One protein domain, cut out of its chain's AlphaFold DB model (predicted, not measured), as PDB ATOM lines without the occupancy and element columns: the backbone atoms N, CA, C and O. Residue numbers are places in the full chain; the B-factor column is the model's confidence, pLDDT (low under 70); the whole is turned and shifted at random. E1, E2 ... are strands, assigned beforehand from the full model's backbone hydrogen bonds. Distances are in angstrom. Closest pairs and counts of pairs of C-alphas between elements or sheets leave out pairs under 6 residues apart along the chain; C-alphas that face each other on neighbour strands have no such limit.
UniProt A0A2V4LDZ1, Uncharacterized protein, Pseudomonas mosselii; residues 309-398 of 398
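This is residues 309 to 398 of the 398 residues of an uncharacterized protein of Pseudomonas mosselii (UniProt A0A2V4LDZ1). A compact sandwich, in which a strongly twisted, curled sheet of six strands faces a smaller sheet of three, with the edge strand E5 of the large sheet near E6 of the small one. The printed part has 90 residues, all strand by class, with no named helix and E1 to E9 in order along the chain. The large sheet runs E5 E4 E3 E2 E7 E8, antiparallel; the small one, E6 E1 E9, is mixed. The radius of gyration of the C-alphas is 12.4 A, and the spans are 36 by 29 by 24 A.

In the large sheet E2, residues 324 to 329, E3, 332 to 338, E4, 342 to 347, and E5, 352 to 357, form a meander, each strand the antiparallel neighbour of the one before. N 334 and O 327 are 3.0 A apart, N 337 and O 344 2.8 A, N 345 and O 354 2.8 A. E7, residues 377 to 381, is antiparallel to E2, with N 326 to O 380 at 2.8 A, and forms a hairpin with E8, residues 384 to 388, with N 379 to O 386 at 2.8 A. In the small sheet E1, residues 309 to 315, is antiparallel to E6, residues 366 to 373, with N 311 to O 370 at 2.8 A, and parallel to E9, residues 395 to 397, with N 314 to O 396 at 2.8 A. The facing parts of the sheets are 9.0 A centre to centre. The closest C-alphas of E5 and E6, Ser 356 and Phe 368, are 6.3 A apart.

E1 begins at C-alpha 309 (136.660, 191.235, 117.038); E9 ends at C-alpha 397 (137.605, 204.847, 107.105). E6 is 22.7 A long, E3 19.3 A, E1 19.2 A.

The farthest C-alphas, Leu 331 and Gly 363, are 36.4 A apart. The printed part has no cut and no long link; pLDDT is under 70 at residues 350 and 361 to 364.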
ATOM      1  N   VAL A 309     137.707 190.360 117.529       90.94
ATOM      2  CA  VAL A 309     136.660 191.235 117.038       90.94
ATOM      3  C   VAL A 309     136.812 191.361 115.534       90.94
ATOM      4  O   VAL A 309     137.894 191.649 115.020       90.94
ATOM      5  N   ASN A 310     135.707 191.147 114.833       91.31
ATOM      6  CA  ASN A 310     135.602 191.472 113.425       91.31
ATOM      7  C   ASN A 310     135.576 192.998 113.272       91.31
ATOM      8  O   ASN A 310     134.645 193.654 113.738       91.31
ATOM      9  N   GLN A 311     136.608 193.555 112.646       94.44
ATOM     10  CA  GLN A 311     136.714 194.975 112.347       94.44
ATOM     11  C   GLN A 311     136.591 195.184 110.841       94.44
ATOM     12  O   GLN A 311     137.405 194.670 110.071       94.44
ATOM     13  N   MET A 312     135.590 195.966 110.440       94.81
ATOM     14  CA  MET A 312     135.415 196.384 109.056       94.81
ATOM     15  C   MET A 312     136.275 197.614 108.770       94.81
ATOM     16  O   MET A 312     136.331 198.547 109.580       94.81
ATOM     17  N   PHE A 313     136.894 197.623 107.599       94.38
ATOM     18  CA  PHE A 313     137.634 198.744 107.042       94.38
ATOM     19  C   PHE A 313     137.026 199.123 105.698       94.38
ATOM     20  O   PHE A 313     136.625 198.252 104.924       94.38
ATOM     21  N   ARG A 314     136.979 200.419 105.419       93.50
ATOM     22  CA  ARG A 314     136.530 200.979 104.151       93.50
ATOM     23  C   ARG A 314     137.645 201.851 103.594       93.50
ATOM     24  O   ARG A 314     138.165 202.698 104.311       93.50
ATOM     25  N   LEU A 315     138.011 201.613 102.339       91.81
ATOM     26  CA  LEU A 315     139.006 202.415 101.635       91.81
ATOM     27  C   LEU A 315     138.306 203.409 100.722       91.81
ATOM     28  O   LEU A 315     137.422 203.027  99.946       91.81
ATOM     29  N   GLY A 316     138.756 204.658 100.773       88.81
ATOM     30  CA  GLY A 316     138.384 205.665  99.787       88.81
ATOM     31  C   GLY A 316     138.923 205.356  98.383       88.81
ATOM     32  O   GLY A 316     139.838 204.551  98.195       88.81
ATOM     33  N   GLU A 317     138.360 206.024  97.374       86.12
ATOM     34  CA  GLU A 317     138.700 205.829  95.953       86.12
ATOM     35  C   GLU A 317     140.165 206.143  95.610       86.12
ATOM     36  O   GLU A 317     140.658 205.712  94.568       86.12
ATOM     37  N   GLN A 318     140.871 206.881  96.473       86.38
ATOM     38  CA  GLN A 318     142.282 207.222  96.296       86.38
ATOM     39  C   GLN A 318     143.220 206.008  96.347       86.38
ATOM     40  O   GLN A 318     144.341 206.100  95.857       86.38
ATOM     41  N   TRP A 319     142.774 204.894  96.932       88.69
ATOM     42  CA  TRP A 319     143.581 203.692  97.114       88.69
ATOM     43  C   TRP A 319     143.617 202.831  95.846       88.69
ATOM     44  O   TRP A 319     142.603 202.270  95.417       88.69
ATOM     45  N   VAL A 320     144.806 202.667  95.270       90.44
ATOM     46  CA  VAL A 320     145.050 201.917  94.032       90.44
ATOM     47  C   VAL A 320     145.882 200.656  94.273       90.44
ATOM     48  O   VAL A 320     146.499 200.461  95.319       90.44
ATOM     49  N   ALA A 321     145.879 199.744  93.297       92.62
ATOM     50  CA  ALA A 321     146.679 198.526  93.373       92.62
ATOM     51  C   ALA A 321     148.176 198.861  93.513       92.62
ATOM     52  O   ALA A 321     148.721 199.651  92.744       92.62
ATOM     53  N   GLY A 322     148.838 198.223  94.478       93.88
ATOM     54  CA  GLY A 322     150.232 198.478  94.839       93.88
ATOM     55  C   GLY A 322     150.412 199.382  96.058       93.88
ATOM     56  O   GLY A 322     151.486 199.335  96.664       93.88
ATOM     57  N   ASP A 323     149.378 200.125  96.465       94.75
ATOM     58  CA  ASP A 323     149.434 200.942  97.675       94.75
ATOM     59  C   ASP A 323     149.629 200.076  98.915       94.75
ATOM     60  O   ASP A 323     149.187 198.922  98.986       94.75
ATOM     61  N   ARG A 324     150.320 200.635  99.911       94.94
ATOM     62  CA  ARG A 324     150.748 199.896 101.097       94.94
ATOM     63  C   ARG A 324     150.304 200.587 102.367       94.94
ATOM     64  O   ARG A 324     150.419 201.799 102.513       94.94
ATOM     65  N   PHE A 325     149.926 199.772 103.337       93.19
ATOM     66  CA  PHE A 325     149.760 200.204 104.715       93.19
ATOM     67  C   PHE A 325     150.436 199.225 105.656       93.19
ATOM     68  O   PHE A 325     150.737 198.078 105.318       93.19
ATOM     69  N   ARG A 326     150.710 199.699 106.860       94.31
ATOM     70  CA  ARG A 326     151.319 198.925 107.927       94.31
ATOM     71  C   ARG A 326     150.382 198.936 109.114       94.31
ATOM     72  O   ARG A 326     150.087 200.000 109.649       94.31
ATOM     73  N   LEU A 327     149.950 197.758 109.535       93.00
ATOM     74  CA  LEU A 327     149.147 197.586 110.736       93.00
ATOM     75  C   LEU A 327     150.067 197.151 111.878       93.00
ATOM     76  O   LEU A 327     150.810 196.175 111.748       93.00
ATOM     77  N   ARG A 328     150.035 197.890 112.989       91.56
ATOM     78  CA  ARG A 328     150.867 197.636 114.165       91.56
ATOM     79  C   ARG A 328     150.009 197.502 115.418       91.56
ATOM     80  O   ARG A 328     149.183 198.368 115.672       91.56
ATOM     81  N   ALA A 329     150.266 196.478 116.226       87.69
ATOM     82  CA  ALA A 329     149.739 196.352 117.586       87.69
ATOM     83  C   ALA A 329     150.697 195.540 118.448       87.69
ATOM     84  O   ALA A 329     151.133 194.474 118.031       87.69
ATOM     85  N   GLU A 330     150.998 196.008 119.659       82.44
ATOM     86  CA  GLU A 330     151.881 195.301 120.598       82.44
ATOM     87  C   GLU A 330     153.205 194.859 119.919       82.44
ATOM     88  O   GLU A 330     154.030 195.704 119.562       82.44
ATOM     89  N   LEU A 331     153.400 193.548 119.719       73.06
ATOM     90  CA  LEU A 331     154.575 192.945 119.066       73.06
ATOM     91  C   LEU A 331     154.403 192.705 117.556       73.06
ATOM     92  O   LEU A 331     155.292 192.155 116.912       73.06
ATOM     93  N   GLN A 332     153.271 193.101 116.991       76.88
ATOM     94  CA  GLN A 332     152.895 192.834 115.610       76.88
ATOM     95  C   GLN A 332     153.151 194.023 114.718       76.88
ATOM     96  O   GLN A 332     152.859 195.168 115.067       76.88
ATOM     97  N   CYS A 333     153.655 193.720 113.533       86.88
ATOM     98  CA  CYS A 333     153.851 194.672 112.463       86.88
ATOM     99  C   CYS A 333     153.662 193.918 111.151       86.88
ATOM    100  O   CYS A 333     154.549 193.173 110.738       86.88
ATOM    101  N   ILE A 334     152.505 194.095 110.521       90.12
ATOM    102  CA  ILE A 334     152.193 193.450 109.245       90.12
ATOM    103  C   ILE A 334     152.043 194.495 108.147       90.12
ATOM    104  O   ILE A 334     151.590 195.619 108.387       90.12
ATOM    105  N   MET A 335     152.435 194.122 106.935       93.81
ATOM    106  CA  MET A 335     152.358 194.984 105.762       93.81
ATOM    107  C   MET A 335     151.190 194.552 104.883       93.81
ATOM    108  O   MET A 335     151.208 193.454 104.346       93.81
ATOM    109  N   GLY A 336     150.198 195.413 104.696       94.38
ATOM    110  CA  GLY A 336     149.164 195.234 103.684       94.38
ATOM    111  C   GLY A 336     149.583 195.851 102.352       94.38
ATOM    112  O   GLY A 336     150.267 196.874 102.319       94.38
ATOM    113  N   THR A 337     149.206 195.213 101.250       95.62
ATOM    114  CA  THR A 337     149.339 195.731  99.883       95.62
ATOM    115  C   THR A 337     148.010 195.555  99.165       95.62
ATOM    116  O   THR A 337     147.492 194.438  99.101       95.62
ATOM    117  N   VAL A 338     147.453 196.650  98.658       94.62
ATOM    118  CA  VAL A 338     146.188 196.672  97.913       94.62
ATOM    119  C   VAL A 338     146.382 195.981  96.565       94.62
ATOM    120  O   VAL A 338     147.365 196.239  95.869       94.62
ATOM    121  N   ASP A 339     145.442 195.130  96.163       92.88
ATOM    122  CA  ASP A 339     145.365 194.600  94.803       92.88
ATOM    123  C   ASP A 339     143.911 194.491  94.303       92.88
ATOM    124  O   ASP A 339     142.961 194.938  94.952       92.88
ATOM    125  N   ASP A 340     143.731 193.920  93.112       88.62
ATOM    126  CA  ASP A 340     142.431 193.852  92.441       88.62
ATOM    127  C   ASP A 340     141.398 192.972  93.160       88.62
ATOM    128  O   ASP A 340     140.199 193.133  92.938       88.62
ATOM    129  N   HIS A 341     141.831 192.058  94.033       89.12
ATOM    130  CA  HIS A 341     140.933 191.125  94.721       89.12
ATOM    131  C   HIS A 341     140.859 191.346  96.232       89.12
ATOM    132  O   HIS A 341     139.963 190.801  96.873       89.12
ATOM    133  N   GLY A 342     141.765 192.130  96.814       92.19
ATOM    134  CA  GLY A 342     141.720 192.433  98.233       92.19
ATOM    135  C   GLY A 342     142.953 193.162  98.736       92.19
ATOM    136  O   GLY A 342     143.618 193.915  98.026       92.19
ATOM    137  N   ILE A 343     143.288 192.859  99.984       93.12
ATOM    138  CA  ILE A 343     144.560 193.231 100.589       93.12
ATOM    139  C   ILE A 343     145.393 191.975 100.765       93.12
ATOM    140  O   ILE A 343     144.976 191.033 101.443       93.12
ATOM    141  N   LYS A 344     146.600 191.985 100.205       93.31
ATOM    142  CA  LYS A 344     147.636 191.013 100.529       93.31
ATOM    143  C   LYS A 344     148.397 191.484 101.765       93.31
ATOM    144  O   LYS A 344     149.108 192.481 101.718       93.31
ATOM    145  N   TRP A 345     148.270 190.746 102.852       91.69
ATOM    146  CA  TRP A 345     149.004 190.952 104.092       91.69
ATOM    147  C   TRP A 345     150.272 190.117 104.090       91.69
ATOM    148  O   TRP A 345     150.216 188.946 103.742       91.69
ATOM    149  N   ASP A 346     151.388 190.707 104.483       89.81
ATOM    150  CA  ASP A 346     152.682 190.061 104.654       89.81
ATOM    151  C   ASP A 346     153.101 190.227 106.118       89.81
ATOM    152  O   ASP A 346     153.366 191.342 106.592       89.81
ATOM    153  N   ASP A 347     153.071 189.114 106.848       84.00
ATOM    154  CA  ASP A 347     153.598 189.019 108.197       84.00
ATOM    155  C   ASP A 347     155.074 188.631 108.112       84.00
ATOM    156  O   ASP A 347     155.429 187.469 107.897       84.00
ATOM    157  N   GLN A 348     155.940 189.625 108.302       72.75
ATOM    158  CA  GLN A 348     157.385 189.434 108.235       72.75
ATOM    159  C   GLN A 348     157.938 188.612 109.405       72.75
ATOM    160  O   GLN A 348     159.047 188.093 109.302       72.75
ATOM    161  N   ILE A 349     157.196 188.499 110.511       70.44
ATOM    162  CA  ILE A 349     157.596 187.704 111.675       70.44
ATOM    163  C   ILE A 349     157.294 186.231 111.408       70.44
ATOM    164  O   ILE A 349     158.125 185.373 111.696       70.44
ATOM    165  N   LEU A 350     156.125 185.941 110.837       68.44
ATOM    166  CA  LEU A 350     155.699 184.572 110.539       68.44
ATOM    167  C   LEU A 350     156.111 184.089 109.142       68.44
ATOM    168  O   LEU A 350     155.921 182.914 108.838       68.44
ATOM    169  N   ILE A 351     156.671 184.974 108.307       75.19
ATOM    170  CA  ILE A 351     157.021 184.730 106.898       75.19
ATOM    171  C   ILE A 351     155.806 184.162 106.151       75.19
ATOM    172  O   ILE A 351     155.853 183.116 105.499       75.19
ATOM    173  N   ARG A 352     154.661 184.835 106.298       75.44
ATOM    174  CA  ARG A 352     153.388 184.387 105.727       75.44
ATOM    175  C   ARG A 352     152.666 185.505 105.020       75.44
ATOM    176  O   ARG A 352     152.663 186.647 105.466       75.44
ATOM    177  N   ALA A 353     152.005 185.124 103.931       82.50
ATOM    178  CA  ALA A 353     151.110 186.003 103.212       82.50
ATOM    179  C   ALA A 353     149.659 185.551 103.374       82.50
ATOM    180  O   ALA A 353     149.336 184.378 103.175       82.50
ATOM    181  N   TYR A 354     148.784 186.502 103.672       85.25
ATOM    182  CA  TYR A 354     147.345 186.298 103.787       85.25
ATOM    183  C   TYR A 354     146.615 187.246 102.845       85.25
ATOM    184  O   TYR A 354     147.166 188.258 102.420       85.25
ATOM    185  N   ARG A 355     145.370 186.923 102.504       89.06
ATOM    186  CA  ARG A 355     144.522 187.784 101.684       89.06
ATOM    187  C   ARG A 355     143.215 188.026 102.420       89.06
ATOM    188  O   ARG A 355     142.568 187.063 102.817       89.06
ATOM    189  N   SER A 356     142.852 189.289 102.597       89.06
ATOM    190  CA  SER A 356     141.482 189.671 102.938       89.06
ATOM    191  C   SER A 356     140.800 190.113 101.655       89.06
ATOM    192  O   SER A 356     141.221 191.103 101.054       89.06
ATOM    193  N   ASP A 357     139.803 189.353 101.217       90.50
ATOM    194  CA  ASP A 357     139.075 189.647  99.988       90.50
ATOM    195  C   ASP A 357     138.185 190.882 100.162       90.50
ATOM    196  O   ASP A 357     137.713 191.183 101.264       90.50
ATOM    197  N   TRP A 358     137.949 191.595  99.063       90.25
ATOM    198  CA  TRP A 358     136.964 192.670  99.057       90.25
ATOM    199  C   TRP A 358     135.564 192.131  99.374       90.25
ATOM    200  O   TRP A 358     135.127 191.110  98.843       90.25
ATOM    201  N   SER A 359     134.832 192.871 100.196       85.12
ATOM    202  CA  SER A 359     133.400 192.711 100.422       85.12
ATOM    203  C   SER A 359     132.648 193.854  99.727       85.12
ATOM    204  O   SER A 359     133.121 194.990  99.704       85.12
ATOM    205  N   GLY A 360     131.502 193.541  99.110       71.88
ATOM    206  CA  GLY A 360     130.678 194.498  98.356       71.88
ATOM    207  C   GLY A 360     130.576 194.212  96.849       71.88
ATOM    208  O   GLY A 360     131.251 193.341  96.304       71.88
ATOM    209  N   THR A 361     129.671 194.918  96.166       59.28
ATOM    210  CA  THR A 361     129.463 194.823  94.709       59.28
ATOM    211  C   THR A 361     130.436 195.712  93.935       59.28
ATOM    212  O   THR A 361     130.722 196.833  94.352       59.28
ATOM    213  N   ALA A 362     130.897 195.239  92.772       57.47
ATOM    214  CA  ALA A 362     131.790 195.979  91.881       57.47
ATOM    215  C   ALA A 362     131.246 197.388  91.564       57.47
ATOM    216  O   ALA A 362     130.126 197.520  91.067       57.47
ATOM    217  N   GLY A 363     132.043 198.425  91.846       62.06
ATOM    218  CA  GLY A 363     131.692 199.836  91.619       62.06
ATOM    219  C   GLY A 363     131.252 200.622  92.862       62.06
ATOM    220  O   GLY A 363     130.984 201.812  92.734       62.06
ATOM    221  N   ALA A 364     131.189 199.989  94.039       62.66
ATOM    222  CA  ALA A 364     130.998 200.647  95.337       62.66
ATOM    223  C   ALA A 364     132.310 200.689  96.151       62.66
ATOM    224  O   ALA A 364     133.282 200.016  95.794       62.66
ATOM    225  N   GLU A 365     132.325 201.479  97.232       77.69
ATOM    226  CA  GLU A 365     133.428 201.585  98.203       77.69
ATOM    227  C   GLU A 365     134.017 200.208  98.548       77.69
ATOM    228  O   GLU A 365     133.287 199.275  98.895       77.69
ATOM    229  N   ARG A 366     135.345 200.075  98.454       90.12
ATOM    230  CA  ARG A 366     136.039 198.815  98.737       90.12
ATOM    231  C   ARG A 366     136.086 198.593 100.241       90.12
ATOM    232  O   ARG A 366     136.661 199.401 100.971       90.12
ATOM    233  N   GLN A 367     135.510 197.488 100.701       93.62
ATOM    234  CA  GLN A 367     135.503 197.120 102.112       93.62
ATOM    235  C   GLN A 367     136.232 195.805 102.342       93.62
ATOM    236  O   GLN A 367     136.153 194.901 101.514       93.62
ATOM    237  N   PHE A 368     136.904 195.662 103.478       92.81
ATOM    238  CA  PHE A 368     137.465 194.384 103.911       92.81
ATOM    239  C   PHE A 368     137.324 194.219 105.424       92.81
ATOM    240  O   PHE A 368     137.251 195.194 106.170       92.81
ATOM    241  N   GLU A 369     137.310 192.972 105.881       92.19
ATOM    242  CA  GLU A 369     137.188 192.630 107.296       92.19
ATOM    243  C   GLU A 369     138.476 191.966 107.795       92.19
ATOM    244  O   GLU A 369     139.055 191.120 107.109       92.19
ATOM    245  N   LEU A 370     138.912 192.333 109.002       90.56
ATOM    246  CA  LEU A 370     139.951 191.614 109.744       90.56
ATOM    247  C   LEU A 370     139.406 191.110 111.073       90.56
ATOM    248  O   LEU A 370     138.545 191.740 111.684       90.56
ATOM    249  N   ARG A 371     139.978 190.011 111.564       88.81
ATOM    250  CA  ARG A 371     139.714 189.489 112.908       88.81
ATOM    251  C   ARG A 371     140.883 189.863 113.808       88.81
ATOM    252  O   ARG A 371     141.943 189.257 113.734       88.81
ATOM    253  N   LEU A 372     140.700 190.892 114.626       88.75
ATOM    254  CA  LEU A 372     141.764 191.496 115.430       88.75
ATOM    255  C   LEU A 372     141.510 191.268 116.919       88.75
ATOM    256  O   LEU A 372     140.357 191.153 117.336       88.75
ATOM    257  N   SER A 373     142.555 191.226 117.747       88.00
ATOM    258  CA  SER A 373     142.348 191.249 119.200       88.00
ATOM    259  C   SER A 373     141.753 192.597 119.617       88.00
ATOM    260  O   SER A 373     141.936 193.601 118.937       88.00
ATOM    261  N   ALA A 374     141.083 192.673 120.767       88.31
ATOM    262  CA  ALA A 374     140.562 193.942 121.299       88.31
ATOM    263  C   ALA A 374     141.662 194.896 121.847       88.31
ATOM    264  O   ALA A 374     141.417 195.671 122.771       88.31
ATOM    265  N   SER A 375     142.885 194.812 121.315       88.31
ATOM    266  CA  SER A 375     144.029 195.665 121.663       88.31
ATOM    267  C   SER A 375     143.999 196.979 120.868       88.31
ATOM    268  O   SER A 375     143.263 197.112 119.895       88.31
ATOM    269  N   ALA A 376     144.817 197.960 121.252       92.31
ATOM    270  CA  ALA A 376     145.006 199.163 120.444       92.31
ATOM    271  C   ALA A 376     145.893 198.868 119.221       92.31
ATOM    272  O   ALA A 376     146.942 198.231 119.348       92.31
ATOM    273  N   TYR A 377     145.479 199.366 118.056       94.06
ATOM    274  CA  TYR A 377     146.193 199.256 116.789       94.06
ATOM    275  C   TYR A 377     146.507 200.640 116.228       94.06
ATOM    276  O   TYR A 377     145.727 201.577 116.384       94.06
ATOM    277  N   THR A 378     147.616 200.724 115.502       95.44
ATOM    278  CA  THR A 378     147.977 201.868 114.665       95.44
ATOM    279  C   THR A 378     148.077 201.393 113.222       95.44
ATOM    280  O   THR A 378     148.898 200.529 112.896       95.44
ATOM    281  N   LEU A 379     147.263 201.972 112.344       94.94
ATOM    282  CA  LEU A 379     147.386 201.831 110.900       94.94
ATOM    283  C   LEU A 379     148.225 202.991 110.358       94.94
ATOM    284  O   LEU A 379     147.912 204.152 110.597       94.94
ATOM    285  N   MET A 380     149.297 202.691 109.637       95.19
ATOM    286  CA  MET A 380     150.174 203.682 109.008       95.19
ATOM    287  C   MET A 380     150.088 203.549 107.492       95.19
ATOM    288  O   MET A 380     150.190 202.438 106.973       95.19
ATOM    289  N   PHE A 381     149.963 204.666 106.786       93.69
ATOM    290  CA  PHE A 381     149.868 204.703 105.329       93.69
ATOM    291  C   PHE A 381     150.479 205.978 104.750       93.69
ATOM    292  O   PHE A 381     150.866 206.894 105.481       93.69
ATOM    293  N   GLU A 382     150.599 206.034 103.424       87.06
ATOM    294  CA  GLU A 382     151.036 207.244 102.737       87.06
ATOM    295  C   GLU A 382     149.973 208.338 102.910       87.06
ATOM    296  O   GLU A 382     148.887 208.267 102.351       87.06
ATOM    297  N   GLY A 383     150.267 209.322 103.761       86.50
ATOM    298  CA  GLY A 383     149.347 210.415 104.087       86.50
ATOM    299  C   GLY A 383     148.942 210.499 105.559       86.50
ATOM    300  O   GLY A 383     148.423 211.537 105.965       86.50
ATOM    301  N   GLY A 384     149.230 209.487 106.389       93.12
ATOM    302  CA  GLY A 384     148.950 209.601 107.818       93.12
ATOM    303  C   GLY A 384     149.048 208.325 108.645       93.12
ATOM    304  O   GLY A 384     149.545 207.278 108.224       93.12
ATOM    305  N   THR A 385     148.572 208.457 109.879       96.06
ATOM    306  CA  THR A 385     148.454 207.378 110.855       96.06
ATOM    307  C   THR A 385     147.085 207.441 111.511       96.06
ATOM    308  O   THR A 385     146.615 208.530 111.836       96.06
ATOM    309  N   LEU A 386     146.481 206.284 111.748       95.75
ATOM    310  CA  LEU A 386     145.181 206.151 112.387       95.75
ATOM    311  C   LEU A 386     145.268 205.158 113.543       95.75
ATOM    312  O   LEU A 386     145.533 203.974 113.330       95.75
ATOM    313  N   ASP A 387     145.025 205.646 114.754       96.44
ATOM    314  CA  ASP A 387     144.918 204.808 115.945       96.44
ATOM    315  C   ASP A 387     143.469 204.369 116.149       96.44
ATOM    316  O   ASP A 387     142.539 205.172 116.047       96.44
ATOM    317  N   PHE A 388     143.267 203.090 116.459       95.69
ATOM    318  CA  PHE A 388     141.940 202.535 116.694       95.69
ATOM    319  C   PHE A 388     141.971 201.355 117.668       95.69
ATOM    320  O   PHE A 388     143.016 200.803 118.008       95.69
ATOM    321  N   THR A 389     140.792 200.956 118.135       94.88
ATOM    322  CA  THR A 389     140.591 199.732 118.916       94.88
ATOM    323  C   THR A 389     139.468 198.932 118.261       94.88
ATOM    324  O   THR A 389     138.375 199.485 118.097       94.88
ATOM    325  N   PRO A 390     139.702 197.671 117.856       93.38
ATOM    326  CA  PRO A 390     138.699 196.846 117.193       93.38
ATOM    327  C   PRO A 390     137.379 196.784 117.963       93.38
ATOM    328  O   PRO A 390     137.359 196.542 119.170       93.38
ATOM    329  N   GLY A 391     136.270 197.024 117.263       93.25
ATOM    330  CA  GLY A 391     134.918 197.034 117.829       93.25
ATOM    331  C   GLY A 391     134.485 198.348 118.478       93.25
ATOM    332  O   GLY A 391     133.297 198.510 118.747       93.25
ATOM    333  N   ALA A 392     135.392 199.308 118.696       93.50
ATOM    334  CA  ALA A 392     135.010 200.641 119.173       93.50
ATOM    335  C   ALA A 392     134.231 201.432 118.106       93.50
ATOM    336  O   ALA A 392     133.362 202.240 118.430       93.50
ATOM    337  N   GLN A 393     134.527 201.174 116.832       92.25
ATOM    338  CA  GLN A 393     133.803 201.684 115.673       92.25
ATOM    339  C   GLN A 393     133.443 200.510 114.768       92.25
ATOM    340  O   GLN A 393     134.254 199.609 114.563       92.25
ATOM    341  N   HIS A 394     132.234 200.520 114.205       88.50
ATOM    342  CA  HIS A 394     131.813 199.434 113.321       88.50
ATOM    343  C   HIS A 394     132.653 199.382 112.037       88.50
ATOM    344  O   HIS A 394     133.048 198.301 111.615       88.50
ATOM    345  N   VAL A 395     132.957 200.550 111.461       92.88
ATOM    346  CA  VAL A 395     133.744 200.708 110.231       92.88
ATOM    347  C   VAL A 395     134.833 201.746 110.468       92.88
ATOM    348  O   VAL A 395     134.562 202.792 111.056       92.88
ATOM    349  N   ILE A 396     136.044 201.445 110.005       92.75
ATOM    350  CA  ILE A 396     137.182 202.363 109.995       92.75
ATOM    351  C   ILE A 396     137.401 202.853 108.565       92.75
ATOM    352  O   ILE A 396     137.610 202.044 107.663       92.75
ATOM    353  N   GLU A 397     137.355 204.167 108.381       92.31
ATOM    354  CA  GLU A 397     137.605 204.847 107.105       92.31
ATOM    355  C   GLU A 397     139.109 205.075 106.906       92.31
ATOM    356  O   GLU A 397     139.771 205.592 107.812       92.31
ATOM    357  N   ILE A 398     139.637 204.706 105.734       88.69
ATOM    358  CA  ILE A 398     141.053 204.855 105.358       88.69
ATOM    359  C   ILE A 398     141.198 205.529 103.990       88.69
ATOM    360  O   ILE A 398     140.419 205.218 103.059       88.69
TER     361      ILE A 398